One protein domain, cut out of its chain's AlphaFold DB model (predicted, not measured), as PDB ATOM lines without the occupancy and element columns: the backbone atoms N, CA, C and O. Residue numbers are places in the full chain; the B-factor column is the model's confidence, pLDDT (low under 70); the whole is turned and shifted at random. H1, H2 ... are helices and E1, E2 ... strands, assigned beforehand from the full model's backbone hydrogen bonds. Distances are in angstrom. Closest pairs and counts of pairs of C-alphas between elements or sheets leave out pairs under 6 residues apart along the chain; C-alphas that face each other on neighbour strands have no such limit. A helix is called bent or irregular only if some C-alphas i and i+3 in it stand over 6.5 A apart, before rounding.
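AT A GLANCE: This is residues 130 to 173 of the 173 residues of an uncharacterized protein of Lysinibacillus sp. SDF0037 (UniProt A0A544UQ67). A small sheet of three strands, made of two hairpins that share E2, sits at one end of a long helix, H1, which only grazes it with residues 144 to 149. The other end of the helix sticks out with the printed residues before it, residues 130 to 143, as a free arm that makes the length of the whole. The printed part has 44 residues, with one named helix and three named strands in the order H1, E1, E2, E3; the sheet's order is E1 - E2 - E3, antiparallel throughout, and the class is mixed, helices and strands. The whole is loose, with a radius of gyration of the C-alphas of 12.7 A, and flat in outline, spanning 40 by 24 by 13 A.

IN THESE COORDINATES: The longest strand by residues is E2, residues 158 to 163, 16.2 A from first to last C-alpha, beginning at C-alpha 158 at (39.699, 35.247, 23.933). Its neighbours are E1, residues 153 to 155, 6.6 A, and E3, residues 166 to 169, 9.8 A, which ends at C-alpha 169 at (34.742, 41.031, 22.526). The helix H1, residues 134 to 149, measures 22.5 A and begins at C-alpha 134 at (16.665, 50.717, 35.190). H1 is not bent.

HOW THE PARTS SIT: E1, E2 and E3 form a meander, each strand the antiparallel neighbour of the one before. E2 is the inner strand, and its pairing is staggered: residues 158 to 160 pair with E1 and residues 160 to 163 with E3. In the hairpin of E1 and E2 the directions stand at 135 degrees, and N 160 and O 153 are within hydrogen-bond range at 2.8 A. In the hairpin of E2 and E3 the angle is 162 degrees, with N 161 and O 168 at 2.9 A and N 163 and O 166 at 3.0 A. The edge strands E1 and E3 are apart. H1 is on the sheet but only grazes it; the closest C-alphas of H1 and E2 are those of Ile 148 and Phe 161, 5.7 A apart, and those of H1 and E3 are Ile 148 and Leu 168, 7.1 A. In H1 every O i to N i+4 pair is within hydrogen-bond range.

THE WHOLE: The two C-alphas farthest apart are those of Arg 132 and Asn 156, at 40.7 A. Without residues 130 to 143, which stand free, the body has 30 residues and spans 24 by 18 by 11 A. The three links, H1 to E1, E1 to E2 and E2 to E3, are tight. The printed part has no cut and ends at residue 173, the chain's last. The mean pLDDT of the printed part is 77.0; residues 151 to 157 and 170 to 173 are under 70.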
ATOM      1  N   LEU A 130      14.558  57.316  32.064       80.94
ATOM      2  CA  LEU A 130      15.356  56.099  31.942       80.94
ATOM      3  C   LEU A 130      15.459  55.349  33.275       80.94
ATOM      4  O   LEU A 130      15.457  54.121  33.279       80.94
ATOM      5  N   GLU A 131      15.458  56.070  34.398       80.62
ATOM      6  CA  GLU A 131      15.473  55.500  35.752       80.62
ATOM      7  C   GLU A 131      14.325  54.506  35.985       80.62
ATOM      8  O   GLU A 131      14.536  53.422  36.531       80.62
ATOM      9  N   ARG A 132      13.124  54.804  35.468       83.88
ATOM     10  CA  ARG A 132      11.967  53.894  35.540       83.88
ATOM     11  C   ARG A 132      12.210  52.551  34.839       83.88
ATOM     12  O   ARG A 132      11.599  51.553  35.210       83.88
ATOM     13  N   TYR A 133      13.092  52.518  33.842       85.69
ATOM     14  CA  TYR A 133      13.462  51.313  33.095       85.69
ATOM     15  C   TYR A 133      14.782  50.691  33.571       85.69
ATOM     16  O   TYR A 133      15.258  49.743  32.946       85.69
ATOM     17  N   SER A 134      15.367  51.176  34.671       86.62
ATOM     18  CA  SER A 134      16.665  50.717  35.190       86.62
ATOM     19  C   SER A 134      16.740  49.199  35.366       86.62
ATOM     20  O   SER A 134      17.690  48.581  34.894       86.62
ATOM     21  N   THR A 135      15.707  48.573  35.938       89.06
ATOM     22  CA  THR A 135      15.643  47.112  36.104       89.06
ATOM     23  C   THR A 135      15.668  46.380  34.764       89.06
ATOM     24  O   THR A 135      16.365  45.380  34.617       89.06
ATOM     25  N   HIS A 136      14.943  46.883  33.758       91.25
ATOM     26  CA  HIS A 136      14.921  46.273  32.427       91.25
ATOM     27  C   HIS A 136      16.281  46.389  31.733       91.25
ATOM     28  O   HIS A 136      16.752  45.414  31.153       91.25
ATOM     29  N   LEU A 137      16.933  47.552  31.831       89.69
ATOM     30  CA  LEU A 137      18.281  47.760  31.297       89.69
ATOM     31  C   LEU A 137      19.313  46.876  31.999       89.69
ATOM     32  O   LEU A 137      20.194  46.328  31.342       89.69
ATOM     33  N   TYR A 138      19.178  46.695  33.313       91.06
ATOM     34  CA  TYR A 138      20.051  45.826  34.093       91.06
ATOM     35  C   TYR A 138      19.921  44.360  33.668       91.06
ATOM     36  O   TYR A 138      20.919  43.728  33.328       91.06
ATOM     37  N   VAL A 139      18.691  43.836  33.598       95.06
ATOM     38  CA  VAL A 139      18.440  42.455  33.152       95.06
ATOM     39  C   VAL A 139      18.926  42.249  31.718       95.06
ATOM     40  O   VAL A 139      19.575  41.244  31.435       95.06
ATOM     41  N   LEU A 140      18.678  43.210  30.823       93.62
ATOM     42  CA  LEU A 140      19.184  43.164  29.451       93.62
ATOM     43  C   LEU A 140      20.718  43.114  29.417       93.62
ATOM     44  O   LEU A 140      21.283  42.305  28.687       93.62
ATOM     45  N   GLY A 141      21.389  43.934  30.230       89.56
ATOM     46  CA  GLY A 141      22.843  43.918  30.370       89.56
ATOM     47  C   GLY A 141      23.370  42.566  30.854       89.56
ATOM     48  O   GLY A 141      24.309  42.034  30.265       89.56
ATOM     49  N   CYS A 142      22.729  41.964  31.860       90.69
ATOM     50  CA  CYS A 142      23.061  40.617  32.326       90.69
ATOM     51  C   CYS A 142      22.879  39.562  31.226       90.69
ATOM     52  O   CYS A 142      23.743  38.706  31.064       90.69
ATOM     53  N   LEU A 143      21.799  39.632  30.443       89.88
ATOM     54  CA  LEU A 143      21.574  38.710  29.326       89.88
ATOM     55  C   LEU A 143      22.649  38.857  28.245       89.88
ATOM     56  O   LEU A 143      23.203  37.854  27.808       89.88
ATOM     57  N   ILE A 144      22.984  40.088  27.850       86.62
ATOM     58  CA  ILE A 144      24.060  40.352  26.882       86.62
ATOM     59  C   ILE A 144      25.391  39.807  27.406       86.62
ATOM     60  O   ILE A 144      26.120  39.151  26.666       86.62
ATOM     61  N   PHE A 145      25.690  40.020  28.686       83.94
ATOM     62  CA  PHE A 145      26.898  39.495  29.309       83.94
ATOM     63  C   PHE A 145      26.944  37.958  29.282       83.94
ATOM     64  O   PHE A 145      27.955  37.385  28.884       83.94
ATOM     65  N   LEU A 146      25.838  37.282  29.613       84.31
ATOM     66  CA  LEU A 146      25.732  35.821  29.522       84.31
ATOM     67  C   LEU A 146      25.896  35.309  28.083       84.31
ATOM     68  O   LEU A 146      26.521  34.270  27.878       84.31
ATOM     69  N   ILE A 147      25.376  36.032  27.087       82.81
ATOM     70  CA  ILE A 147      25.559  35.700  25.664       82.81
ATOM     71  C   ILE A 147      27.038  35.799  25.274       82.81
ATOM     72  O   ILE A 147      27.552  34.904  24.610       82.81
ATOM     73  N   ILE A 148      27.740  36.844  25.722       78.50
ATOM     74  CA  ILE A 148      29.172  37.027  25.447       78.50
ATOM     75  C   ILE A 148      30.012  35.910  26.088       78.50
ATOM     76  O   ILE A 148      30.953  35.428  25.461       78.50
ATOM     77  N   LEU A 149      29.661  35.456  27.299       74.38
ATOM     78  CA  LEU A 149      30.334  34.318  27.946       74.38
ATOM     79  C   LEU A 149      30.172  33.001  27.169       74.38
ATOM     80  O   LEU A 149      31.037  32.137  27.254       74.38
ATOM     81  N   ASN A 150      29.096  32.864  26.390       75.06
ATOM     82  CA  ASN A 150      28.843  31.725  25.503       75.06
ATOM     83  C   ASN A 150      29.231  32.046  24.044       75.06
ATOM     84  O   ASN A 150      28.544  31.629  23.113       75.06
ATOM     85  N   GLY A 151      30.282  32.846  23.830       69.31
ATOM     86  CA  GLY A 151      30.689  33.281  22.493       69.31
ATOM     87  C   GLY A 151      31.036  32.128  21.544       69.31
ATOM     88  O   GLY A 151      31.530  31.077  21.945       69.31
ATOM     89  N   ASN A 152      30.766  32.346  20.256       68.94
ATOM     90  CA  ASN A 152      30.831  31.315  19.216       68.94
ATOM     91  C   ASN A 152      32.227  31.130  18.605       68.94
ATOM     92  O   ASN A 152      32.438  30.192  17.840       68.94
ATOM     93  N   GLN A 153      33.166  32.038  18.878       69.75
ATOM     94  CA  GLN A 153      34.512  31.992  18.315       69.75
ATOM     95  C   GLN A 153      35.552  32.213  19.408       69.75
ATOM     96  O   GLN A 153      35.387  33.082  20.259       69.75
ATOM     97  N   MET A 154      36.641  31.449  19.358       69.44
ATOM     98  CA  MET A 154      37.842  31.709  20.147       69.44
ATOM     99  C   MET A 154      38.969  32.134  19.213       69.44
ATOM    100  O   MET A 154      39.261  31.449  18.234       69.44
ATOM    101  N   MET A 155      39.609  33.258  19.528       69.12
ATOM    102  CA  MET A 155      40.804  33.738  18.836       69.12
ATOM    103  C   MET A 155      41.835  34.132  19.892       69.12
ATOM    104  O   MET A 155      41.584  35.044  20.677       69.12
ATOM    105  N   ASN A 156      42.981  33.446  19.915       69.88
ATOM    106  CA  ASN A 156      44.041  33.632  20.918       69.88
ATOM    107  C   ASN A 156      43.514  33.582  22.369       69.88
ATOM    108  O   ASN A 156      43.714  34.533  23.119       69.88
ATOM    109  N   ASP A 157      42.782  32.520  22.727       69.12
ATOM    110  CA  ASP A 157      42.185  32.292  24.060       69.12
ATOM    111  C   ASP A 157      41.167  33.348  24.539       69.12
ATOM    112  O   ASP A 157      40.669  33.285  25.661       69.12
ATOM    113  N   VAL A 158      40.774  34.286  23.671       72.50
ATOM    114  CA  VAL A 158      39.699  35.247  23.933       72.50
ATOM    115  C   VAL A 158      38.426  34.805  23.217       72.50
ATOM    116  O   VAL A 158      38.439  34.504  22.021       72.50
ATOM    117  N   ILE A 159      37.315  34.793  23.954       74.94
ATOM    118  CA  ILE A 159      35.987  34.454  23.440       74.94
ATOM    119  C   ILE A 159      35.364  35.684  22.762       74.94
ATOM    120  O   ILE A 159      35.277  36.770  23.343       74.94
ATOM    121  N   PHE A 160      34.895  35.500  21.531       73.94
ATOM    122  CA  PHE A 160      34.198  36.495  20.726       73.94
ATOM    123  C   PHE A 160      32.775  36.037  20.417       73.94
ATOM    124  O   PHE A 160      32.514  34.870  20.110       73.94
ATOM    125  N   PHE A 161      31.849  36.993  20.431       75.19
ATOM    126  CA  PHE A 161      30.522  36.818  19.864       75.19
ATOM    127  C   PHE A 161      30.422  37.651  18.583       75.19
ATOM    128  O   PHE A 161      30.351  38.881  18.629       75.19
ATOM    129  N   GLN A 162      30.454  36.974  17.434       75.00
ATOM    130  CA  GLN A 162      30.326  37.593  16.116       75.00
ATOM    131  C   GLN A 162      28.915  37.347  15.568       75.00
ATOM    132  O   GLN A 162      28.477  36.203  15.440       75.00
ATOM    133  N   ALA A 163      28.208  38.427  15.232       72.62
ATOM    134  CA  ALA A 163      26.894  38.396  14.595       72.62
ATOM    135  C   ALA A 163      26.893  39.354  13.392       72.62
ATOM    136  O   ALA A 163      26.519  40.524  13.492       72.62
ATOM    137  N   GLY A 164      27.354  38.864  12.236       72.19
ATOM    138  CA  GLY A 164      27.531  39.690  11.036       72.19
ATOM    139  C   GLY A 164      28.652  40.732  11.216       72.19
ATOM    140  O   GLY A 164      29.725  40.360  11.679       72.19
ATOM    141  N   PRO A 165      28.450  42.023  10.871       71.44
ATOM    142  CA  PRO A 165      29.474  43.067  11.022       71.44
ATOM    143  C   PRO A 165      29.686  43.520  12.479       71.44
ATOM    144  O   PRO A 165      30.523  44.384  12.734       71.44
ATOM    145  N   LEU A 166      28.896  43.000  13.422       70.00
ATOM    146  CA  LEU A 166      29.016  43.304  14.842       70.00
ATOM    147  C   LEU A 166      29.900  42.256  15.516       70.00
ATOM    148  O   LEU A 166      29.578  41.065  15.526       70.00
ATOM    149  N   GLU A 167      30.983  42.730  16.122       71.44
ATOM    150  CA  GLU A 167      31.896  41.928  16.930       71.44
ATOM    151  C   GLU A 167      31.843  42.411  18.378       71.44
ATOM    152  O   GLU A 167      32.166  43.560  18.683       71.44
ATOM    153  N   LEU A 168      31.419  41.526  19.281       73.88
ATOM    154  CA  LEU A 168      31.452  41.755  20.719       73.88
ATOM    155  C   LEU A 168      32.593  40.934  21.318       73.88
ATOM    156  O   LEU A 168      32.585  39.702  21.285       73.88
ATOM    157  N   LYS A 169      33.588  41.636  21.862       72.44
ATOM    158  CA  LYS A 169      34.742  41.031  22.526       72.44
ATOM    159  C   LYS A 169      34.401  40.715  23.983       72.44
ATOM    160  O   LYS A 169      34.017  41.616  24.730       72.44
ATOM    161  N   GLY A 170      34.587  39.462  24.395       64.19
ATOM    162  CA  GLY A 170      34.561  39.075  25.802       64.19
ATOM    163  C   GLY A 170      35.802  39.570  26.543       64.19
ATOM    164  O   GLY A 170      36.908  39.585  25.999       64.19
ATOM    165  N   TRP A 171      35.629  39.996  27.794       55.53
ATOM    166  CA  TRP A 171      36.752  40.314  28.670       55.53
ATOM    167  C   TRP A 171      37.209  39.021  29.358       55.53
ATOM    168  O   TRP A 171      36.573  38.571  30.305       55.53
ATOM    169  N   MET A 172      38.298  38.423  28.880       54.34
ATOM    170  CA  MET A 172      39.070  37.424  29.626       54.34
ATOM    171  C   MET A 172      40.529  37.880  29.664       54.34
ATOM    172  O   MET A 172      41.060  38.334  28.648       54.34
ATOM    173  N   THR A 173      41.098  37.860  30.870       47.47
ATOM    174  CA  THR A 173      42.529  38.037  31.179       47.47
ATOM    175  C   THR A 173      43.355  36.874  30.681       47.47
ATOM    176  O   THR A 173      42.866  35.737  30.863       47.47
TER     177      THR A 173